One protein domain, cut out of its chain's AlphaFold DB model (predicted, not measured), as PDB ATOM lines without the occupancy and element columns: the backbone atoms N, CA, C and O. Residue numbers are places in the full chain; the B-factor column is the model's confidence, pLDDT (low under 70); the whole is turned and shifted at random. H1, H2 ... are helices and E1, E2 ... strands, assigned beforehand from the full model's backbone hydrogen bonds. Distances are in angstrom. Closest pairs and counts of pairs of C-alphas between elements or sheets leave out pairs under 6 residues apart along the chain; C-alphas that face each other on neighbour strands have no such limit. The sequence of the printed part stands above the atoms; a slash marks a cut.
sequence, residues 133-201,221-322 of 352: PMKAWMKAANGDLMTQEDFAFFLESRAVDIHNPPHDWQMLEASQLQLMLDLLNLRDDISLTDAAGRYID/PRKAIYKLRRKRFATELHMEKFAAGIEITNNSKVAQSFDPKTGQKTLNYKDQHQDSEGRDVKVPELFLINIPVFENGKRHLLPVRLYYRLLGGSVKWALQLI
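This is residues 133 to 201 and 221 to 322 of the 352 residues of an uncharacterized protein of Elstera cyanobacteriorum (UniProt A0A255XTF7). The body is built on a strongly twisted sheet of three strands, in which the long strand E4 has E3 beside its first part and E5 beside its later part, while H1 fits in beside both E3 and E5, H2 packs on E5, and H5 packs on H2. From this body two limbs run out toward the same side, like the legs of an arch: at one end the long hairpin E1 and E2, whose tip, residues 259 to 264, stands free, and at the other H3 with H4 and the stretch of residues 184 to 201, which has no named element. The printed part has 171 residues, with five named helices followed by five named strands along the chain; the larger sheet has the order E3, E4, E5 and the smaller one E1, E2, both antiparallel, and the class is mixed, helices and strands. The whole is loose, with a radius of gyration of the C-alphas of 20.2 A, and flat, spanning 54 by 52 by 28 A.

In the larger sheet the inner strand E4, residues 299 to 311, has as its neighbours the edge strands E3, residues 286 to 292, and E5, residues 314 to 321. These three form a meander, each strand the antiparallel neighbour of the one before, made of the hairpins E3 and E4, and E4 and E5. The directions of E3 and E4 stand at 138 degrees, with N 289 and O 302 within hydrogen-bond range at 2.9 A. Those of E4 and E5 stand at 153 degrees, with N 307 and O 318 within range at 2.8 A. Residues 162 to 163 also pair, antiparallel, with residues 288 to 289 of E3. H1, residues 133 to 141, is on this sheet and stands at the sheet's level, with a height of 3.4 A; its closest C-alphas to E5 are those of Ala 141 and Gln 320, 4.6 A apart. H2, residues 148 to 157, is on the sheet at a height of 8.2 A, over none of the strands; its closest C-alphas to E5 are those of Gln 148 and Lys 316, 6.3 A apart. H5, residues 236 to 243, touches H2, the C-alphas of Ala 152 and Ala 243 being closest at 4.0 A; they run opposite ways at a steep tilt of 36 degrees, only just steep. H5 only grazes the sheet, with its residues 236 to 239. H3, residues 174 to 183, also only grazes it, with its residues 176 to 183. H4, residues 222 to 230, is not on the sheet; it only just touches H3, with 3 pairs of C-alphas within 8 A, the closest those of Leu 181 and Ala 224 at 6.9 A. In all five helices every O i to N i+4 pair is within hydrogen-bond range. The hairpin of E1, residues 249 to 258, and E2, residues 265 to 274, has its directions at 157 degrees and N 257 and O 266 within range at 3.2 A. Both strands are apart from E3, E4 and E5.

H1 begins at C-alpha 133, (218.312, 231.870, 241.653). H2 and H3 are each 14.2 A from first to last C-alpha, H4 12.6 A, H1 12.1 A and H5 10.4 A. E4 measures 35.8 A, E1 27.2 A, E2 27.1 A, E5 23.5 A and E3 19.2 A. E1 ends at C-alpha 258, (170.357, 215.751, 228.975), and E5 at C-alpha 321, (206.617, 234.038, 239.566).

The two C-alphas farthest apart, those of Lys 261 and Asn 296, are 67.2 A from each other. Residues 202 to 220 are not printed, and C-alphas 201 and 221 are 18.3 A apart across this cut. Of the links that are printed whole, those from H2 to H3 and from E2 to E3 are long. The mean pLDDT of the printed part is 75.4; residues 188 to 201, 221 to 222 and 244 to 282 are under 70.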
ATOM      1  N   PRO A 133     219.615 232.528 241.771       96.38
ATOM      2  CA  PRO A 133     218.312 231.870 241.653       96.38
ATOM      3  C   PRO A 133     217.177 232.829 241.287       96.38
ATOM      4  O   PRO A 133     216.395 232.538 240.386       96.38
ATOM      5  N   MET A 134     217.088 234.001 241.929       96.12
ATOM      6  CA  MET A 134     216.013 234.962 241.656       96.12
ATOM      7  C   MET A 134     216.046 235.422 240.195       96.12
ATOM      8  O   MET A 134     215.014 235.432 239.523       96.12
ATOM      9  N   LYS A 135     217.239 235.716 239.663       95.88
ATOM     10  CA  LYS A 135     217.424 236.052 238.243       95.88
ATOM     11  C   LYS A 135     216.994 234.905 237.327       95.88
ATOM     12  O   LYS A 135     216.334 235.159 236.320       95.88
ATOM     13  N   ALA A 136     217.345 233.663 237.662       96.00
ATOM     14  CA  ALA A 136     216.985 232.489 236.870       96.00
ATOM     15  C   ALA A 136     215.463 232.277 236.817       96.00
ATOM     16  O   ALA A 136     214.902 232.132 235.730       96.00
ATOM     17  N   TRP A 137     214.784 232.339 237.966       96.19
ATOM     18  CA  TRP A 137     213.331 232.191 238.057       96.19
ATOM     19  C   TRP A 137     212.576 233.347 237.392       96.19
ATOM     20  O   TRP A 137     211.609 233.100 236.675       96.19
ATOM     21  N   MET A 138     213.037 234.595 237.538       95.31
ATOM     22  CA  MET A 138     212.466 235.739 236.812       95.31
ATOM     23  C   MET A 138     212.640 235.597 235.295       95.31
ATOM     24  O   MET A 138     211.711 235.872 234.539       95.31
ATOM     25  N   LYS A 139     213.811 235.133 234.836       94.94
ATOM     26  CA  LYS A 139     214.069 234.893 233.411       94.94
ATOM     27  C   LYS A 139     213.167 233.792 232.855       94.94
ATOM     28  O   LYS A 139     212.610 233.970 231.779       94.94
ATOM     29  N   ALA A 140     213.013 232.684 233.580       93.12
ATOM     30  CA  ALA A 140     212.132 231.593 233.175       93.12
ATOM     31  C   ALA A 140     210.653 232.016 233.171       93.12
ATOM     32  O   ALA A 140     209.904 231.615 232.287       93.12
ATOM     33  N   ALA A 141     210.238 232.864 234.118       90.75
ATOM     34  CA  ALA A 141     208.864 233.355 234.208       90.75
ATOM     35  C   ALA A 141     208.491 234.381 233.123       90.75
ATOM     36  O   ALA A 141     207.339 234.445 232.702       90.75
ATOM     37  N   ASN A 142     209.459 235.184 232.674       89.12
ATOM     38  CA  ASN A 142     209.262 236.201 231.635       89.12
ATOM     39  C   ASN A 142     209.612 235.698 230.222       89.12
ATOM     40  O   ASN A 142     209.547 236.470 229.265       89.12
ATOM     41  N   GLY A 143     210.045 234.441 230.099       85.00
ATOM     42  CA  GLY A 143     210.474 233.836 228.843       85.00
ATOM     43  C   GLY A 143     209.326 233.281 227.998       85.00
ATOM     44  O   GLY A 143     208.161 233.261 228.402       85.00
ATOM     45  N   ASP A 144     209.685 232.796 226.811       88.25
ATOM     46  CA  ASP A 144     208.770 232.066 225.936       88.25
ATOM     47  C   ASP A 144     208.394 230.695 226.514       88.25
ATOM     48  O   ASP A 144     209.033 230.167 227.426       88.25
ATOM     49  N   LEU A 145     207.348 230.090 225.941       89.44
ATOM     50  CA  LEU A 145     206.926 228.741 226.307       89.44
ATOM     51  C   LEU A 145     208.079 227.741 226.113       89.44
ATOM     52  O   LEU A 145     208.622 227.599 225.017       89.44
ATOM     53  N   MET A 146     208.392 226.995 227.165       88.94
ATOM     54  CA  MET A 146     209.473 226.018 227.207       88.94
ATOM     55  C   MET A 146     209.038 224.700 226.569       88.94
ATOM     56  O   MET A 146     207.878 224.283 226.685       88.94
ATOM     57  N   THR A 147     209.962 224.012 225.898       89.50
ATOM     58  CA  THR A 147     209.735 222.613 225.520       89.50
ATOM     59  C   THR A 147     209.751 221.712 226.759       89.50
ATOM     60  O   THR A 147     210.149 222.142 227.841       89.50
ATOM     61  N   GLN A 148     209.306 220.460 226.622       83.31
ATOM     62  CA  GLN A 148     209.426 219.478 227.702       83.31
ATOM     63  C   GLN A 148     210.887 219.308 228.149       83.31
ATOM     64  O   GLN A 148     211.149 219.268 229.346       83.31
ATOM     65  N   GLU A 149     211.824 219.248 227.200       86.06
ATOM     66  CA  GLU A 149     213.258 219.083 227.473       86.06
ATOM     67  C   GLU A 149     213.832 220.300 228.206       86.06
ATOM     68  O   GLU A 149     214.477 220.144 229.240       86.06
ATOM     69  N   ASP A 150     213.528 221.515 227.733       89.94
ATOM     70  CA  ASP A 150     213.989 222.747 228.387       89.94
ATOM     71  C   ASP A 150     213.433 222.869 229.809       89.94
ATOM     72  O   ASP A 150     214.133 223.292 230.729       89.94
ATOM     73  N   PHE A 151     212.159 222.511 229.993       88.00
ATOM     74  CA  PHE A 151     211.504 222.526 231.295       88.00
ATOM     75  C   PHE A 151     212.141 221.519 232.255       88.00
ATOM     76  O   PHE A 151     212.426 221.867 233.401       88.00
ATOM     77  N   ALA A 152     212.408 220.299 231.779       85.88
ATOM     78  CA  ALA A 152     213.075 219.264 232.555       85.88
ATOM     79  C   ALA A 152     214.476 219.707 232.986       85.88
ATOM     80  O   ALA A 152     214.787 219.678 234.175       85.88
ATOM     81  N   PHE A 153     215.275 220.209 232.040       89.38
ATOM     82  CA  PHE A 153     216.622 220.707 232.305       89.38
ATOM     83  C   PHE A 153     216.616 221.865 233.310       89.38
ATOM     84  O   PHE A 153     217.419 221.901 234.244       89.38
ATOM     85  N   PHE A 154     215.683 222.809 233.153       92.75
ATOM     86  CA  PHE A 154     215.557 223.931 234.074       92.75
ATOM     87  C   PHE A 154     215.209 223.466 235.490       92.75
ATOM     88  O   PHE A 154     215.892 223.868 236.433       92.75
ATOM     89  N   LEU A 155     214.205 222.599 235.649       90.00
ATOM     90  CA  LEU A 155     213.820 222.085 236.964       90.00
ATOM     91  C   LEU A 155     214.911 221.230 237.607       90.00
ATOM     92  O   LEU A 155     215.148 221.385 238.798       90.00
ATOM     93  N   GLU A 156     215.605 220.385 236.845       87.75
ATOM     94  CA  GLU A 156     216.714 219.574 237.358       87.75
ATOM     95  C   GLU A 156     217.853 220.464 237.873       87.75
ATOM     96  O   GLU A 156     218.324 220.296 238.999       87.75
ATOM     97  N   SER A 157     218.220 221.500 237.110       91.38
ATOM     98  CA  SER A 157     219.238 222.474 237.530       91.38
ATOM     99  C   SER A 157     218.841 223.293 238.769       91.38
ATOM    100  O   SER A 157     219.697 223.914 239.399       91.38
ATOM    101  N   ARG A 158     217.546 223.300 239.120       94.06
ATOM    102  CA  ARG A 158     216.945 224.095 240.201       94.06
ATOM    103  C   ARG A 158     216.187 223.261 241.223       94.06
ATOM    104  O   ARG A 158     215.418 223.824 241.997       94.06
ATOM    105  N   ALA A 159     216.423 221.952 241.288       89.94
ATOM    106  CA  ALA A 159     215.716 221.075 242.222       89.94
ATOM    107  C   ALA A 159     215.862 221.560 243.678       89.94
ATOM    108  O   ALA A 159     214.888 221.599 244.420       89.94
ATOM    109  N   VAL A 160     217.048 222.073 244.040       94.06
ATOM    110  CA  VAL A 160     217.354 222.638 245.371       94.06
ATOM    111  C   VAL A 160     216.513 223.864 245.753       94.06
ATOM    112  O   VAL A 160     216.387 224.182 246.939       94.06
ATOM    113  N   ASP A 161     215.958 224.569 244.768       96.44
ATOM    114  CA  ASP A 161     215.118 225.739 245.002       96.44
ATOM    115  C   ASP A 161     213.676 225.335 245.319       96.44
ATOM    116  O   ASP A 161     212.964 226.099 245.973       96.44
ATOM    117  N   ILE A 162     213.233 224.158 244.862       95.31
ATOM    118  CA  ILE A 162     211.862 223.678 245.030       95.31
ATOM    119  C   ILE A 162     211.627 223.340 246.500       95.31
ATOM    120  O   ILE A 162     212.423 222.676 247.159       95.31
ATOM    121  N   HIS A 163     210.506 223.814 247.033       95.62
ATOM    122  CA  HIS A 163     210.127 223.585 248.414       95.62
ATOM    123  C   HIS A 163     208.771 222.898 248.493       95.62
ATOM    124  O   HIS A 163     207.803 223.296 247.841       95.62
ATOM    125  N   ASN A 164     208.684 221.873 249.335       93.81
ATOM    126  CA  ASN A 164     207.416 221.212 249.594       93.81
ATOM    127  C   ASN A 164     206.487 222.144 250.389       93.81
ATOM    128  O   ASN A 164     206.936 222.795 251.334       93.81
ATOM    129  N   PRO A 165     205.189 222.221 250.043       92.00
ATOM    130  CA  PRO A 165     204.237 222.969 250.851       92.00
ATOM    131  C   PRO A 165     204.187 222.389 252.273       92.00
ATOM    132  O   PRO A 165     204.254 221.165 252.437       92.00
ATOM    133  N   PRO A 166     204.054 223.236 253.307       90.38
ATOM    134  CA  PRO A 166     203.957 222.750 254.674       90.38
ATOM    135  C   PRO A 166     202.687 221.911 254.844       90.38
ATOM    136  O   PRO A 166     201.640 222.221 254.273       90.38
ATOM    137  N   HIS A 167     202.763 220.867 255.674       85.69
ATOM    138  CA  HIS A 167     201.586 220.063 256.020       85.69
ATOM    139  C   HIS A 167     200.506 220.919 256.702       85.69
ATOM    140  O   HIS A 167     199.313 220.738 256.460       85.69
ATOM    141  N   ASP A 168     200.928 221.884 257.525       86.81
ATOM    142  CA  ASP A 168     200.056 222.919 258.062       86.81
ATOM    143  C   ASP A 168     200.653 224.313 257.849       86.81
ATOM    144  O   ASP A 168     201.722 224.644 258.355       86.81
ATOM    145  N   TRP A 169     199.917 225.157 257.127       86.69
ATOM    146  CA  TRP A 169     200.268 226.553 256.864       86.69
ATOM    147  C   TRP A 169     200.396 227.406 258.130       86.69
ATOM    148  O   TRP A 169     201.043 228.447 258.090       86.69
ATOM    149  N   GLN A 170     199.821 226.968 259.255       85.31
ATOM    150  CA  GLN A 170     199.986 227.633 260.552       85.31
ATOM    151  C   GLN A 170     201.384 227.449 261.163       85.31
ATOM    152  O   GLN A 170     201.714 228.143 262.117       85.31
ATOM    153  N   MET A 171     202.206 226.539 260.627       86.69
ATOM    154  CA  MET A 171     203.592 226.350 261.075       86.69
ATOM    155  C   MET A 171     204.552 227.420 260.538       86.69
ATOM    156  O   MET A 171     205.684 227.505 261.007       86.69
ATOM    157  N   LEU A 172     204.131 228.211 259.547       87.25
ATOM    158  CA  LEU A 172     204.932 229.319 259.030       87.25
ATOM    159  C   LEU A 172     204.984 230.474 260.039       87.25
ATOM    160  O   LEU A 172     204.039 230.693 260.798       87.25
ATOM    161  N   GLU A 173     206.060 231.265 259.997       87.50
ATOM    162  CA  GLU A 173     206.107 232.541 260.718       87.50
ATOM    163  C   GLU A 173     204.931 233.431 260.274       87.50
ATOM    164  O   GLU A 173     204.566 233.448 259.096       87.50
ATOM    165  N   ALA A 174     204.353 234.212 261.193       84.50
ATOM    166  CA  ALA A 174     203.180 235.042 260.893       84.50
ATOM    167  C   ALA A 174     203.409 235.992 259.701       84.50
ATOM    168  O   ALA A 174     202.535 236.148 258.851       84.50
ATOM    169  N   SER A 175     204.612 236.566 259.591       83.88
ATOM    170  CA  SER A 175     205.021 237.419 258.468       83.88
ATOM    171  C   SER A 175     205.095 236.655 257.142       83.88
ATOM    172  O   SER A 175     204.659 237.170 256.114       83.88
ATOM    173  N   GLN A 176     205.594 235.416 257.151       87.56
ATOM    174  CA  GLN A 176     205.656 234.556 255.967       87.56
ATOM    175  C   GLN A 176     204.265 234.105 255.522       87.56
ATOM    176  O   GLN A 176     203.979 234.096 254.325       87.56
ATOM    177  N   LEU A 177     203.388 233.755 256.468       89.81
ATOM    178  CA  LEU A 177     202.006 233.394 256.168       89.81
ATOM    179  C   LEU A 177     201.246 234.586 255.579       89.81
ATOM    180  O   LEU A 177     200.605 234.436 254.542       89.81
ATOM    181  N   GLN A 178     201.355 235.767 256.196       84.88
ATOM    182  CA  GLN A 178     200.722 236.982 255.686       84.88
ATOM    183  C   GLN A 178     201.204 237.303 254.272       84.88
ATOM    184  O   GLN A 178     200.394 237.559 253.385       84.88
ATOM    185  N   LEU A 179     202.513 237.212 254.037       86.94
ATOM    186  CA  LEU A 179     203.096 237.410 252.719       86.94
ATOM    187  C   LEU A 179     202.554 236.407 251.691       86.94
ATOM    188  O   LEU A 179     202.176 236.796 250.592       86.94
ATOM    189  N   MET A 180     202.468 235.124 252.043       91.44
ATOM    190  CA  MET A 180     201.916 234.097 251.157       91.44
ATOM    191  C   MET A 180     200.457 234.390 250.778       91.44
ATOM    192  O   MET A 180     200.079 234.265 249.611       91.44
ATOM    193  N   LEU A 181     199.635 234.798 251.751       89.62
ATOM    194  CA  LEU A 181     198.247 235.196 251.511       89.62
ATOM    195  C   LEU A 181     198.172 236.419 250.593       89.62
ATOM    196  O   LEU A 181     197.404 236.418 249.632       89.62
ATOM    197  N   ASP A 182     199.012 237.416 250.846       87.56
ATOM    198  CA  ASP A 182     199.104 238.648 250.074       87.56
ATOM    199  C   ASP A 182     199.498 238.405 248.612       87.56
ATOM    200  O   ASP A 182     198.826 238.923 247.718       87.56
ATOM    201  N   LEU A 183     200.541 237.604 248.360       89.81
ATOM    202  CA  LEU A 183     201.002 237.260 247.006       89.81
ATOM    203  C   LEU A 183     199.928 236.501 246.230       89.81
ATOM    204  O   LEU A 183     199.705 236.735 245.045       89.81
ATOM    205  N   LEU A 184     199.222 235.590 246.897       89.94
ATOM    206  CA  LEU A 184     198.138 234.827 246.282       89.94
ATOM    207  C   LEU A 184     196.817 235.606 246.220       89.94
ATOM    208  O   LEU A 184     195.815 235.053 245.754       89.94
ATOM    209  N   ASN A 185     196.814 236.868 246.667       86.69
ATOM    210  CA  ASN A 185     195.646 237.734 246.801       86.69
ATOM    211  C   ASN A 185     194.478 237.038 247.527       86.69
ATOM    212  O   ASN A 185     193.308 237.135 247.147       86.69
ATOM    213  N   LEU A 186     194.807 236.275 248.568       85.12
ATOM    214  CA  LEU A 186     193.854 235.578 249.414       85.12
ATOM    215  C   LEU A 186     193.486 236.483 250.581       85.12
ATOM    216  O   LEU A 186     194.187 236.549 251.584       85.12
ATOM    217  N   ARG A 187     192.356 237.168 250.445       70.94
ATOM    218  CA  ARG A 187     191.769 237.962 251.525       70.94
ATOM    219  C   ARG A 187     190.679 237.172 252.235       70.94
ATOM    220  O   ARG A 187     190.034 236.297 251.633       70.94
ATOM    221  N   ASP A 188     190.455 237.485 253.504       65.12
ATOM    222  CA  ASP A 188     189.215 237.080 254.148       65.12
ATOM    223  C   ASP A 188     188.046 237.790 253.472       65.12
ATOM    224  O   ASP A 188     188.130 238.967 253.138       65.12
ATOM    225  N   ASP A 189     186.938 237.074 253.289       61.12
ATOM    226  CA  ASP A 189     185.672 237.656 252.820       61.12
ATOM    227  C   ASP A 189     184.991 238.461 253.939       61.12
ATOM    228  O   ASP A 189     183.783 238.345 254.138       61.12
ATOM    229  N   ILE A 190     185.773 239.154 254.766       54.66
ATOM    230  CA  ILE A 190     185.275 239.923 255.894       54.66
ATOM    231  C   ILE A 190     185.161 241.368 255.430       54.66
ATOM    232  O   ILE A 190     186.118 241.980 254.955       54.66
ATOM    233  N   SER A 191     183.919 241.828 255.467       50.69
ATOM    234  CA  SER A 191     183.454 243.133 255.042       50.69
ATOM    235  C   SER A 191     184.183 244.247 255.799       50.69
ATOM    236  O   SER A 191     184.697 244.023 256.896       50.69
ATOM    237  N   LEU A 192     184.233 245.443 255.208       51.22
ATOM    238  CA  LEU A 192     184.752 246.645 255.869       51.22
ATOM    239  C   LEU A 192     184.079 246.800 257.246       51.22
ATOM    240  O   LEU A 192     182.950 246.357 257.429       51.22
ATOM    241  N   THR A 193     184.740 247.413 258.219       51.97
ATOM    242  CA  THR A 193     184.117 247.781 259.500       51.97
ATOM    243  C   THR A 193     183.975 249.300 259.585       51.97
ATOM    244  O   THR A 193     184.793 250.040 259.034       51.97
ATOM    245  N   ASP A 194     182.907 249.785 260.220       59.88
ATOM    246  CA  ASP A 194     182.746 251.202 260.545       59.88
ATOM    247  C   ASP A 194     183.708 251.626 261.675       59.88
ATOM    248  O   ASP A 194     184.373 250.805 262.312       59.88
ATOM    249  N   ALA A 195     183.767 252.929 261.966       52.38
ATOM    250  CA  ALA A 195     184.590 253.480 263.049       52.38
ATOM    251  C   ALA A 195     184.207 252.971 264.460       52.38
ATOM    252  O   ALA A 195     184.914 253.260 265.423       52.38
ATOM    253  N   ALA A 196     183.097 252.238 264.590       59.25
ATOM    254  CA  ALA A 196     182.621 251.622 265.822       59.25
ATOM    255  C   ALA A 196     182.820 250.091 265.840       59.25
ATOM    256  O   ALA A 196     182.327 249.434 266.755       59.25
ATOM    257  N   GLY A 197     183.535 249.523 264.858       54.81
ATOM    258  CA  GLY A 197     183.839 248.092 264.786       54.81
ATOM    259  C   GLY A 197     182.700 247.219 264.253       54.81
ATOM    260  O   GLY A 197     182.731 246.009 264.433       54.81
ATOM    261  N   ARG A 198     181.683 247.798 263.604       57.03
ATOM    262  CA  ARG A 198     180.548 247.056 263.034       57.03
ATOM    263  C   ARG A 198     180.774 246.778 261.555       57.03
ATOM    264  O   ARG A 198     181.154 247.676 260.810       57.03
ATOM    265  N   TYR A 199     180.506 245.553 261.116       54.59
ATOM    266  CA  TYR A 199     180.665 245.152 259.717       54.59
ATOM    267  C   TYR A 199     179.725 245.939 258.788       54.59
ATOM    268  O   TYR A 199     178.540 246.075 259.078       54.59
ATOM    269  N   ILE A 200     180.239 246.426 257.658       54.34
ATOM    270  CA  ILE A 200     179.493 247.082 256.577       54.34
ATOM    271  C   ILE A 200     179.618 246.255 255.293       54.34
ATOM    272  O   ILE A 200     180.703 245.782 254.964       54.34
ATOM    273  N   ASP A 201     178.522 246.050 254.567       52.97
ATOM    274  CA  ASP A 201     178.529 245.358 253.272       52.97
ATOM    275  C   ASP A 201     179.218 246.179 252.153       52.97
ATOM    276  O   ASP A 201     179.745 247.272 252.378       52.97
ATOM    277  N   PRO A 221     193.703 235.079 259.638       61.97
ATOM    278  CA  PRO A 221     192.732 235.034 258.549       61.97
ATOM    279  C   PRO A 221     192.139 233.638 258.283       61.97
ATOM    280  O   PRO A 221     192.607 232.888 257.421       61.97
ATOM    281  N   ARG A 222     191.117 233.215 259.041       69.88
ATOM    282  CA  ARG A 222     190.606 231.828 258.993       69.88
ATOM    283  C   ARG A 222     190.049 231.454 257.613       69.88
ATOM    284  O   ARG A 222     190.264 230.324 257.165       69.88
ATOM    285  N   LYS A 223     189.361 232.374 256.918       76.25
ATOM    286  CA  LYS A 223     188.808 232.107 255.576       76.25
ATOM    287  C   LYS A 223     189.913 232.133 254.519       76.25
ATOM    288  O   LYS A 223     189.905 231.289 253.625       76.25
ATOM    289  N   ALA A 224     190.885 233.034 254.627       80.81
ATOM    290  CA  ALA A 224     192.015 233.108 253.708       80.81
ATOM    291  C   ALA A 224     192.912 231.862 253.804       80.81
ATOM    292  O   ALA A 224     193.253 231.278 252.776       80.81
ATOM    293  N   ILE A 225     193.192 231.367 255.016       83.38
ATOM    294  CA  ILE A 225     193.914 230.099 255.225       83.38
ATOM    295  C   ILE A 225     193.127 228.922 254.638       83.38
ATOM    296  O   ILE A 225     193.705 228.029 254.021       83.38
ATOM    297  N   TYR A 226     191.799 228.911 254.774       82.88
ATOM    298  CA  TYR A 226     190.971 227.887 254.140       82.88
ATOM    299  C   TYR A 226     191.055 227.930 252.607       82.88
ATOM    300  O   TYR A 226     191.190 226.886 251.962       82.88
ATOM    301  N   LYS A 227     191.035 229.128 252.009       85.31
ATOM    302  CA  LYS A 227     191.259 229.310 250.567       85.31
ATOM    303  C   LYS A 227     192.657 228.843 250.155       85.31
ATOM    304  O   LYS A 227     192.777 228.181 249.128       85.31
ATOM    305  N   LEU A 228     193.679 229.119 250.968       87.56
ATOM    306  CA  LEU A 228     195.055 228.668 250.746       87.56
ATOM    307  C   LEU A 228     195.152 227.138 250.759       87.56
ATOM    308  O   LEU A 228     195.686 226.554 249.824       87.56
ATOM    309  N   ARG A 229     194.543 226.475 251.751       86.50
ATOM    310  CA  ARG A 229     194.488 225.004 251.852       86.50
ATOM    311  C   ARG A 229     193.765 224.337 250.678       86.50
ATOM    312  O   ARG A 229     194.038 223.184 250.368       86.50
ATOM    313  N   ARG A 230     192.837 225.044 250.024       85.69
ATOM    314  CA  ARG A 230     192.144 224.564 248.816       85.69
ATOM    315  C   ARG A 230     192.977 224.699 247.538       85.69
ATOM    316  O   ARG A 230     192.633 224.063 246.541       85.69
ATOM    317  N   LYS A 231     194.033 225.520 247.534       87.38
ATOM    318  CA  LYS A 231     194.943 225.631 246.387       87.38
ATOM    319  C   LYS A 231     195.771 224.357 246.246       87.38
ATOM    320  O   LYS A 231     196.131 223.708 247.222       87.38
ATOM    321  N   ARG A 232     196.060 223.990 244.998       85.31
ATOM    322  CA  ARG A 232     196.759 222.746 244.661       85.31
ATOM    323  C   ARG A 232     198.236 223.041 244.440       85.31
ATOM    324  O   ARG A 232     198.613 223.466 243.350       85.31
ATOM    325  N   PHE A 233     199.030 222.817 245.482       90.00
ATOM    326  CA  PHE A 233     200.484 222.913 245.423       90.00
ATOM    327  C   PHE A 233     201.096 221.571 245.009       90.00
ATOM    328  O   PHE A 233     200.737 220.525 245.556       90.00
ATOM    329  N   ALA A 234     202.007 221.593 244.041       88.12
ATOM    330  CA  ALA A 234     202.863 220.467 243.718       88.12
ATOM    331  C   ALA A 234     203.878 220.257 244.845       88.12
ATOM    332  O   ALA A 234     204.303 221.205 245.506       88.12
ATOM    333  N   THR A 235     204.264 219.003 245.036       89.44
ATOM    334  CA  THR A 235     205.438 218.645 245.830       89.44
ATOM    335  C   THR A 235     206.628 218.537 244.889       89.44
ATOM    336  O   THR A 235     206.454 218.409 243.677       89.44
ATOM    337  N   GLU A 236     207.828 218.522 245.442       88.31
ATOM    338  CA  GLU A 236     209.070 218.243 244.727       88.31
ATOM    339  C   GLU A 236     208.964 216.959 243.891       88.31
ATOM    340  O   GLU A 236     209.164 217.001 242.684       88.31
ATOM    341  N   LEU A 237     208.453 215.867 244.477       83.94
ATOM    342  CA  LEU A 237     208.208 214.610 243.760       83.94
ATOM    343  C   LEU A 237     207.238 214.763 242.573       83.94
ATOM    344  O   LEU A 237     207.382 214.092 241.553       83.94
ATOM    345  N   HIS A 238     206.209 215.610 242.695       82.50
ATOM    346  CA  HIS A 238     205.329 215.898 241.560       82.50
ATOM    347  C   HIS A 238     206.084 216.660 240.463       82.50
ATOM    348  O   HIS A 238     205.915 216.338 239.291       82.50
ATOM    349  N   MET A 239     206.930 217.624 240.835       84.69
ATOM    350  CA  MET A 239     207.731 218.402 239.888       84.69
ATOM    351  C   MET A 239     208.776 217.541 239.169       84.69
ATOM    352  O   MET A 239     208.906 217.658 237.954       84.69
ATOM    353  N   GLU A 240     209.437 216.621 239.873       80.81
ATOM    354  CA  GLU A 240     210.352 215.634 239.281       80.81
ATOM    355  C   GLU A 240     209.642 214.750 238.253       80.81
ATOM    356  O   GLU A 240     210.139 214.553 237.145       80.81
ATOM    357  N   LYS A 241     208.436 214.263 238.572       78.00
ATOM    358  CA  LYS A 241     207.627 213.487 237.621       78.00
ATOM    359  C   LYS A 241     207.246 214.300 236.387       78.00
ATOM    360  O   LYS A 241     207.235 213.763 235.286       78.00
ATOM    361  N   PHE A 242     206.941 215.586 236.548       75.94
ATOM    362  CA  PHE A 242     206.631 216.455 235.412       75.94
ATOM    363  C   PHE A 242     207.856 216.782 234.566       75.94
ATOM    364  O   PHE A 242     207.725 216.877 233.347       75.94
ATOM    365  N   ALA A 243     209.034 216.899 235.180       75.31
ATOM    366  CA  ALA A 243     210.304 217.030 234.474       75.31
ATOM    367  C   ALA A 243     210.638 215.755 233.677       75.31
ATOM    368  O   ALA A 243     210.964 215.844 232.497       75.31
ATOM    369  N   ALA A 244     210.455 214.572 234.274       68.94
ATOM    370  CA  ALA A 244     210.728 213.275 233.645       68.94
ATOM    371  C   ALA A 244     209.865 212.966 232.403       68.94
ATOM    372  O   ALA A 244     210.175 212.041 231.656       68.94
ATOM    373  N   GLY A 245     208.815 213.752 232.159       60.94
ATOM    374  CA  GLY A 245     207.923 213.595 231.019       60.94
ATOM    375  C   GLY A 245     206.555 213.093 231.449       60.94
ATOM    376  O   GLY A 245     206.420 212.107 232.167       60.94
ATOM    377  N   ILE A 246     205.520 213.781 230.976       54.75
ATOM    378  CA  ILE A 246     204.140 213.312 231.061       54.75
ATOM    379  C   ILE A 246     203.685 213.037 229.631       54.75
ATOM    380  O   ILE A 246     203.637 213.961 228.814       54.75
ATOM    381  N   GLU A 247     203.294 211.803 229.322       46.31
ATOM    382  CA  GLU A 247     202.532 211.525 228.103       46.31
ATOM    383  C   GLU A 247     201.092 212.012 228.292       46.31
ATOM    384  O   GLU A 247     200.184 211.240 228.575       46.31
ATOM    385  N   ILE A 248     200.860 213.321 228.162       49.38
ATOM    386  CA  ILE A 248     199.502 213.868 228.222       49.38
ATOM    387  C   ILE A 248     198.785 213.534 226.912       49.38
ATOM    388  O   ILE A 248     198.816 214.300 225.948       49.38
ATOM    389  N   THR A 249     198.086 212.402 226.883       39.97
ATOM    390  CA  THR A 249     197.130 212.115 225.810       39.97
ATOM    391  C   THR A 249     195.850 212.908 226.074       39.97
ATOM    392  O   THR A 249     195.195 212.723 227.102       39.97
ATOM    393  N   ASN A 250     195.487 213.823 225.170       40.78
ATOM    394  CA  ASN A 250     194.240 214.581 225.277       40.78
ATOM    395  C   ASN A 250     193.063 213.751 224.741       40.78
ATOM    396  O   ASN A 250     192.764 213.782 223.548       40.78
ATOM    397  N   ASN A 251     192.383 213.023 225.627       41.44
ATOM    398  CA  ASN A 251     191.089 212.414 225.325       41.44
ATOM    399  C   ASN A 251     189.975 213.380 225.741       41.44
ATOM    400  O   ASN A 251     189.389 213.248 226.817       41.44
ATOM    401  N   SER A 252     189.666 214.358 224.887       34.88
ATOM    402  CA  SER A 252     188.524 215.243 225.118       34.88
ATOM    403  C   SER A 252     187.222 214.438 225.001       34.88
ATOM    404  O   SER A 252     186.833 213.967 223.933       34.88
ATOM    405  N   LYS A 253     186.527 214.234 226.128       36.41
ATOM    406  CA  LYS A 253     185.186 213.634 226.144       36.41
ATOM    407  C   LYS A 253     184.157 214.744 226.295       36.41
ATOM    408  O   LYS A 253     184.022 215.345 227.358       36.41
ATOM    409  N   VAL A 254     183.397 214.993 225.231       32.00
ATOM    410  CA  VAL A 254     182.210 215.854 225.291       32.00
ATOM    411  C   VAL A 254     181.116 215.090 226.038       32.00
ATOM    412  O   VAL A 254     180.492 214.185 225.486       32.00
ATOM    413  N   ALA A 255     180.891 215.422 227.310       36.47
ATOM    414  CA  ALA A 255     179.797 214.854 228.087       36.47
ATOM    415  C   ALA A 255     178.560 215.746 227.928       36.47
ATOM    416  O   ALA A 255     178.445 216.808 228.544       36.47
ATOM    417  N   GLN A 256     177.632 215.314 227.076       33.47
ATOM    418  CA  GLN A 256     176.348 215.976 226.890       33.47
ATOM    419  C   GLN A 256     175.373 215.481 227.968       33.47
ATOM    420  O   GLN A 256     174.911 214.344 227.915       33.47
ATOM    421  N   SER A 257     175.081 216.316 228.966       37.19
ATOM    422  CA  SER A 257     174.062 216.007 229.977       37.19
ATOM    423  C   SER A 257     172.693 216.451 229.459       37.19
ATOM    424  O   SER A 257     172.521 217.618 229.099       37.19
ATOM    425  N   PHE A 258     171.741 215.519 229.394       31.06
ATOM    426  CA  PHE A 258     170.357 215.751 228.975       31.06
ATOM    427  C   PHE A 258     169.442 215.682 230.197       31.06
ATOM    428  O   PHE A 258     169.411 214.653 230.870       31.06
ATOM    429  N   ASP A 259     168.707 216.759 230.473       39.97
ATOM    430  CA  ASP A 259     167.650 216.764 231.485       39.97
ATOM    431  C   ASP A 259     166.290 216.467 230.808       39.97
ATOM    432  O   ASP A 259     165.766 217.318 230.076       39.97
ATOM    433  N   PRO A 260     165.697 215.267 231.002       49.75
ATOM    434  CA  PRO A 260     164.502 214.831 230.273       49.75
ATOM    435  C   PRO A 260     163.251 215.669 230.538       49.75
ATOM    436  O   PRO A 260     162.283 215.567 229.789       49.75
ATOM    437  N   LYS A 261     163.242 216.470 231.609       48.34
ATOM    438  CA  LYS A 261     162.073 217.261 232.020       48.34
ATOM    439  C   LYS A 261     162.063 218.674 231.446       48.34
ATOM    440  O   LYS A 261     160.992 219.258 231.314       48.34
ATOM    441  N   THR A 262     163.228 219.222 231.112       51.25
ATOM    442  CA  THR A 262     163.382 220.628 230.700       51.25
ATOM    443  C   THR A 262     163.896 220.772 229.269       51.25
ATOM    444  O   THR A 262     163.882 221.873 228.723       51.25
ATOM    445  N   GLY A 263     164.355 219.682 228.639       47.25
ATOM    446  CA  GLY A 263     164.929 219.711 227.289       47.25
ATOM    447  C   GLY A 263     166.248 220.491 227.197       47.25
ATOM    448  O   GLY A 263     166.794 220.648 226.103       47.25
ATOM    449  N   GLN A 264     166.776 220.970 228.330       30.94
ATOM    450  CA  GLN A 264     168.032 221.701 228.401       30.94
ATOM    451  C   GLN A 264     169.204 220.742 228.167       30.94
ATOM    452  O   GLN A 264     169.312 219.675 228.777       30.94
ATOM    453  N   LYS A 265     170.085 221.133 227.246       36.16
ATOM    454  CA  LYS A 265     171.341 220.445 226.942       36.16
ATOM    455  C   LYS A 265     172.473 221.253 227.567       36.16
ATOM    456  O   LYS A 265     172.739 222.364 227.114       36.16
ATOM    457  N   THR A 266     173.147 220.707 228.576       32.88
ATOM    458  CA  THR A 266     174.359 221.321 229.144       32.88
ATOM    459  C   THR A 266     175.577 220.625 228.547       32.88
ATOM    460  O   THR A 266     175.732 219.407 228.668       32.88
ATOM    461  N   LEU A 267     176.418 221.392 227.854       30.98
ATOM    462  CA  LEU A 267     177.640 220.895 227.229       30.98
ATOM    463  C   LEU A 267     178.781 221.013 228.245       30.98
ATOM    464  O   LEU A 267     179.271 222.109 228.499       30.98
ATOM    465  N   ASN A 268     179.180 219.897 228.856       33.34
ATOM    466  CA  ASN A 268     180.292 219.881 229.804       33.34
ATOM    467  C   ASN A 268     181.553 219.396 229.080       33.34
ATOM    468  O   ASN A 268     181.669 218.213 228.752       33.34
ATOM    469  N   TYR A 269     182.494 220.307 228.828       30.86
ATOM    470  CA  TYR A 269     183.839 219.948 228.380       30.86
ATOM    471  C   TYR A 269     184.630 219.464 229.602       30.86
ATOM    472  O   TYR A 269     184.755 220.194 230.586       30.86
ATOM    473  N   LYS A 270     185.095 218.213 229.589       39.69
ATOM    474  CA  LYS A 270     185.997 217.677 230.617       39.69
ATOM    475  C   LYS A 270     187.278 217.216 229.940       39.69
ATOM    476  O   LYS A 270     187.277 216.186 229.267       39.69
ATOM    477  N   ASP A 271     188.350 217.961 230.161       42.16
ATOM    478  CA  ASP A 271     189.697 217.535 229.802       42.16
ATOM    479  C   ASP A 271     190.172 216.497 230.830       42.16
ATOM    480  O   ASP A 271     190.310 216.795 232.019       42.16
ATOM    481  N   GLN A 272     190.353 215.249 230.388       50.25
ATOM    482  CA  GLN A 272     191.023 214.202 231.161       50.25
ATOM    483  C   GLN A 272     192.420 213.994 230.578       50.25
ATOM    484  O   GLN A 272     192.568 213.638 229.410       50.25
ATOM    485  N   HIS A 273     193.437 214.216 231.403       56.94
ATOM    486  CA  HIS A 273     194.828 213.910 231.086       56.94
ATOM    487  C   HIS A 273     195.172 212.586 231.751       56.94
ATOM    488  O   HIS A 273     194.964 212.461 232.953       56.94
ATOM    489  N   GLN A 274     195.652 211.604 230.995       53.66
ATOM    490  CA  GLN A 274     196.052 210.300 231.528       53.66
ATOM    491  C   GLN A 274     197.575 210.150 231.467       53.66
ATOM    492  O   GLN A 274     198.188 210.661 230.542       53.66
ATOM    493  N   ASP A 275     198.161 209.490 232.464       53.38
ATOM    494  CA  ASP A 275     199.556 209.026 232.476       53.38
ATOM    495  C   ASP A 275     199.737 207.839 231.507       53.38
ATOM    496  O   ASP A 275     198.756 207.218 231.092       53.38
ATOM    497  N   SER A 276     200.984 207.446 231.255       50.38
ATOM    498  CA  SER A 276     201.402 206.194 230.602       50.38
ATOM    499  C   SER A 276     200.728 204.929 231.177       50.38
ATOM    500  O   SER A 276     200.503 203.953 230.466       50.38
ATOM    501  N   GLU A 277     200.326 204.958 232.453       57.81
ATOM    502  CA  GLU A 277     199.576 203.893 233.141       57.81
ATOM    503  C   GLU A 277     198.037 204.073 233.101       57.81
ATOM    504  O   GLU A 277     197.303 203.366 233.794       57.81
ATOM    505  N   GLY A 278     197.513 205.044 232.345       55.72
ATOM    506  CA  GLY A 278     196.072 205.309 232.209       55.72
ATOM    507  C   GLY A 278     195.417 206.015 233.407       55.72
ATOM    508  O   GLY A 278     194.191 206.118 233.472       55.72
ATOM    509  N   ARG A 279     196.210 206.505 234.370       53.69
ATOM    510  CA  ARG A 279     195.728 207.230 235.561       53.69
ATOM    511  C   ARG A 279     195.496 208.703 235.248       53.69
ATOM    512  O   ARG A 279     196.355 209.321 234.635       53.69
ATOM    513  N   ASP A 280     194.399 209.284 235.734       55.56
ATOM    514  CA  ASP A 280     194.126 210.719 235.570       55.56
ATOM    515  C   ASP A 280     195.226 211.576 236.252       55.56
ATOM    516  O   ASP A 280     195.307 211.650 237.482       55.56
ATOM    517  N   VAL A 281     196.062 212.259 235.460       59.66
ATOM    518  CA  VAL A 281     197.100 213.194 235.918       59.66
ATOM    519  C   VAL A 281     196.505 214.587 236.001       59.66
ATOM    520  O   VAL A 281     196.292 215.276 235.007       59.66
ATOM    521  N   LYS A 282     196.259 215.050 237.221       67.75
ATOM    522  CA  LYS A 282     195.853 216.434 237.445       67.75
ATOM    523  C   LYS A 282     197.077 217.303 237.715       67.75
ATOM    524  O   LYS A 282     197.505 217.370 238.869       67.75
ATOM    525  N   VAL A 283     197.557 218.011 236.694       70.44
ATOM    526  CA  VAL A 283     198.646 218.996 236.816       70.44
ATOM    527  C   VAL A 283     198.296 220.033 237.910       70.44
ATOM    528  O   VAL A 283     197.189 220.584 237.898       70.44
ATOM    529  N   PRO A 284     199.155 220.235 238.926       76.44
ATOM    530  CA  PRO A 284     199.026 221.287 239.928       76.44
ATOM    531  C   PRO A 284     199.144 222.680 239.310       76.44
ATOM    532  O   PRO A 284     199.865 222.882 238.341       76.44
ATOM    533  N   GLU A 285     198.458 223.649 239.911       85.06
ATOM    534  CA  GLU A 285     198.482 225.046 239.454       85.06
ATOM    535  C   GLU A 285     199.672 225.823 240.023       85.06
ATOM    536  O   GLU A 285     200.108 226.816 239.443       85.06
ATOM    537  N   LEU A 286     200.161 225.408 241.193       92.38
ATOM    538  CA  LEU A 286     201.157 226.121 241.980       92.38
ATOM    539  C   LEU A 286     202.217 225.155 242.490       92.38
ATOM    540  O   LEU A 286     201.930 223.988 242.730       92.38
ATOM    541  N   PHE A 287     203.409 225.661 242.753       94.38
ATOM    542  CA  PHE A 287     204.398 225.041 243.630       94.38
ATOM    543  C   PHE A 287     205.157 226.145 244.363       94.38
ATOM    544  O   PHE A 287     204.945 227.331 244.092       94.38
ATOM    545  N   LEU A 288     205.975 225.774 245.341       96.25
ATOM    546  CA  LEU A 288     206.751 226.737 246.113       96.25
ATOM    547  C   LEU A 288     208.227 226.611 245.775       96.25
ATOM    548  O   LEU A 288     208.734 225.507 245.581       96.25
ATOM    549  N   ILE A 289     208.909 227.747 245.768       96.75
ATOM    550  CA  ILE A 289     210.367 227.816 245.776       96.75
ATOM    551  C   ILE A 289     210.826 228.554 247.033       96.75
ATOM    552  O   ILE A 289     210.125 229.437 247.526       96.75
ATOM    553  N   ASN A 290     211.988 228.198 247.569       95.94
ATOM    554  CA  ASN A 290     212.575 228.840 248.740       95.94
ATOM    555  C   ASN A 290     213.984 229.345 248.418       95.94
ATOM    556  O   ASN A 290     214.979 228.649 248.634       95.94
ATOM    557  N   ILE A 291     214.056 230.573 247.909       95.81
ATOM    558  CA  ILE A 291     215.278 231.155 247.345       95.81
ATOM    559  C   ILE A 291     215.632 232.487 248.011       95.81
ATOM    560  O   ILE A 291     214.742 233.199 248.483       95.81
ATOM    561  N   PRO A 292     216.920 232.861 248.081       95.19
ATOM    562  CA  PRO A 292     217.299 234.207 248.495       95.19
ATOM    563  C   PRO A 292     216.888 235.221 247.422       95.19
ATOM    564  O   PRO A 292     217.046 234.953 246.236       95.19
ATOM    565  N   VAL A 293     216.381 236.394 247.812       94.44
ATOM    566  CA  VAL A 293     216.060 237.467 246.845       94.44
ATOM    567  C   VAL A 293     217.332 238.200 246.409       94.44
ATOM    568  O   VAL A 293     217.541 238.435 245.220       94.44
ATOM    569  N   PHE A 294     218.208 238.507 247.368       94.31
ATOM    570  CA  PHE A 294     219.504 239.155 247.151       94.31
ATOM    571  C   PHE A 294     220.656 238.199 247.448       94.31
ATOM    572  O   PHE A 294     220.489 237.240 248.206       94.31
ATOM    573  N   GLU A 295     221.830 238.471 246.885       91.62
ATOM    574  CA  GLU A 295     223.053 237.722 247.193       91.62
ATOM    575  C   GLU A 295     223.325 237.710 248.706       91.62
ATOM    576  O   GLU A 295     223.281 238.751 249.366       91.62
ATOM    577  N   ASN A 296     223.595 236.521 249.257       83.50
ATOM    578  CA  ASN A 296     223.793 236.271 250.694       83.50
ATOM    579  C   ASN A 296     222.623 236.694 251.612       83.50
ATOM    580  O   ASN A 296     222.805 236.838 252.820       83.50
ATOM    581  N   GLY A 297     221.422 236.899 251.062       84.75
ATOM    582  CA  GLY A 297     220.231 237.275 251.824       84.75
ATOM    583  C   GLY A 297     219.481 236.096 252.456       84.75
ATOM    584  O   GLY A 297     219.739 234.924 252.165       84.75
ATOM    585  N   LYS A 298     218.483 236.414 253.294       87.25
ATOM    586  CA  LYS A 298     217.516 235.428 253.812       87.25
ATOM    587  C   LYS A 298     216.742 234.807 252.642       87.25
ATOM    588  O   LYS A 298     216.416 235.481 251.665       87.25
ATOM    589  N   ARG A 299     216.438 233.511 252.749       92.06
ATOM    590  CA  ARG A 299     215.574 232.819 251.784       92.06
ATOM    591  C   ARG A 299     214.106 233.159 252.028       92.06
ATOM    592  O   ARG A 299     213.664 233.243 253.176       92.06
ATOM    593  N   HIS A 300     213.366 233.342 250.945       92.56
ATOM    594  CA  HIS A 300     211.948 233.658 250.954       92.56
ATOM    595  C   HIS A 300     211.160 232.579 250.218       92.56
ATOM    596  O   HIS A 300     211.547 232.130 249.139       92.56
ATOM    597  N   LEU A 301     210.029 232.202 250.812       93.81
ATOM    598  CA  LEU A 301     209.093 231.251 250.235       93.81
ATOM    599  C   LEU A 301     208.212 231.968 249.208       93.81
ATOM    600  O   LEU A 301     207.455 232.872 249.559       93.81
ATOM    601  N   LEU A 302     208.319 231.563 247.948       95.00
ATOM    602  CA  LEU A 302     207.664 232.198 246.810       95.00
ATOM    603  C   LEU A 302     206.747 231.195 246.104       95.00
ATOM    604  O   LEU A 302     207.199 230.104 245.748       95.00
ATOM    605  N   PRO A 303     205.474 231.540 245.867       95.19
ATOM    606  CA  PRO A 303     204.604 230.735 245.033       95.19
ATOM    607  C   PRO A 303     204.895 230.982 243.548       95.19
ATOM    608  O   PRO A 303     204.946 232.121 243.079       95.19
ATOM    609  N   VAL A 304     205.033 229.892 242.799       95.44
ATOM    610  CA  VAL A 304     205.208 229.886 241.344       95.44
ATOM    611  C   VAL A 304     204.004 229.198 240.723       95.44
ATOM    612  O   VAL A 304     203.619 228.111 241.157       95.44
ATOM    613  N   ARG A 305     203.393 229.819 239.711       93.12
ATOM    614  CA  ARG A 305     202.353 229.167 238.911       93.12
ATOM    615  C   ARG A 305     202.975 228.370 237.784       93.12
ATOM    616  O   ARG A 305     203.875 228.855 237.099       93.12
ATOM    617  N   LEU A 306     202.441 227.173 237.588       88.75
ATOM    618  CA  LEU A 306     202.793 226.290 236.493       88.75
ATOM    619  C   LEU A 306     201.665 226.298 235.466       88.75
ATOM    620  O   LEU A 306     200.505 226.043 235.787       88.75
ATOM    621  N   TYR A 307     202.022 226.576 234.222       85.88
ATOM    622  CA  TYR A 307     201.121 226.573 233.085       85.88
ATOM    623  C   TYR A 307     201.630 225.611 232.025       85.88
ATOM    624  O   TYR A 307     202.834 225.424 231.861       85.88
ATOM    625  N   TYR A 308     200.707 225.060 231.248       84.56
ATOM    626  CA  TYR A 308     201.046 224.349 230.029       84.56
ATOM    627  C   TYR A 308     200.068 224.692 228.912       84.56
ATOM    628  O   TYR A 308     198.942 225.143 229.146       84.56
ATOM    629  N   ARG A 309     200.511 224.487 227.676       82.12
ATOM    630  CA  ARG A 309     199.693 224.582 226.468       82.12
ATOM    631  C   ARG A 309     200.015 223.418 225.546       82.12
ATOM    632  O   ARG A 309     201.169 223.020 225.428       82.12
ATOM    633  N   LEU A 310     198.998 222.906 224.862       79.88
ATOM    634  CA  LEU A 310     199.176 221.945 223.778       79.88
ATOM    635  C   LEU A 310     199.370 222.719 222.470       79.88
ATOM    636  O   LEU A 310     198.467 223.424 222.025       79.88
ATOM    637  N   LEU A 311     200.552 222.603 221.867       77.56
ATOM    638  CA  LEU A 311     200.914 223.256 220.610       77.56
ATOM    639  C   LEU A 311     201.547 222.232 219.664       77.56
ATOM    640  O   LEU A 311     202.546 221.594 219.998       77.56
ATOM    641  N   GLY A 312     200.948 222.056 218.482       75.38
ATOM    642  CA  GLY A 312     201.456 221.130 217.462       75.38
ATOM    643  C   GLY A 312     201.543 219.669 217.925       75.38
ATOM    644  O   GLY A 312     202.450 218.962 217.514       75.38
ATOM    645  N   GLY A 313     200.650 219.236 218.825       75.75
ATOM    646  CA  GLY A 313     200.667 217.883 219.404       75.75
ATOM    647  C   GLY A 313     201.677 217.680 220.541       75.75
ATOM    648  O   GLY A 313     201.742 216.588 221.091       75.75
ATOM    649  N   SER A 314     202.423 218.720 220.924       74.00
ATOM    650  CA  SER A 314     203.392 218.687 222.027       74.00
ATOM    651  C   SER A 314     202.965 219.586 223.190       74.00
ATOM    652  O   SER A 314     202.317 220.618 222.986       74.00
ATOM    653  N   VAL A 315     203.333 219.204 224.414       80.25
ATOM    654  CA  VAL A 315     203.153 220.038 225.611       80.25
ATOM    655  C   VAL A 315     204.256 221.096 225.648       80.25
ATOM    656  O   VAL A 315     205.434 220.794 225.456       80.25
ATOM    657  N   LYS A 316     203.868 222.345 225.898       85.94
ATOM    658  CA  LYS A 316     204.773 223.461 226.166       85.94
ATOM    659  C   LYS A 316     204.482 224.030 227.544       85.94
ATOM    660  O   LYS A 316     203.315 224.263 227.856       85.94
ATOM    661  N   TRP A 317     205.517 224.269 228.336       87.06
ATOM    662  CA  TRP A 317     205.404 224.733 229.717       87.06
ATOM    663  C   TRP A 317     205.643 226.233 229.830       87.06
ATOM    664  O   TRP A 317     206.375 226.824 229.045       87.06
ATOM    665  N   ALA A 318     205.026 226.856 230.822       90.56
ATOM    666  CA  ALA A 318     205.326 228.215 231.236       90.56
ATOM    667  C   ALA A 318     205.294 228.313 232.754       90.56
ATOM    668  O   ALA A 318     204.511 227.642 233.428       90.56
ATOM    669  N   LEU A 319     206.138 229.190 233.273       92.62
ATOM    670  CA  LEU A 319     206.222 229.503 234.686       92.62
ATOM    671  C   LEU A 319     205.779 230.947 234.888       92.62
ATOM    672  O   LEU A 319     205.963 231.789 234.018       92.62
ATOM    673  N   GLN A 320     205.202 231.246 236.044       93.31
ATOM    674  CA  GLN A 320     204.972 232.622 236.462       93.31
ATOM    675  C   GLN A 320     205.341 232.759 237.930       93.31
ATOM    676  O   GLN A 320     204.716 232.146 238.798       93.31
ATOM    677  N   LEU A 321     206.325 233.607 238.209       94.81
ATOM    678  CA  LEU A 321     206.617 234.038 239.566       94.81
ATOM    679  C   LEU A 321     205.541 235.046 239.996       94.81
ATOM    680  O   LEU A 321     205.231 235.978 239.253       94.81
ATOM    681  N   ILE A 322     204.912 234.832 241.150       93.12
ATOM    682  CA  ILE A 322     203.792 235.670 241.593       93.12
ATOM    683  C   ILE A 322     204.323 236.925 242.296       93.12
ATOM    684  O   ILE A 322     204.998 236.818 243.314       93.12
TER     685      ILE A 322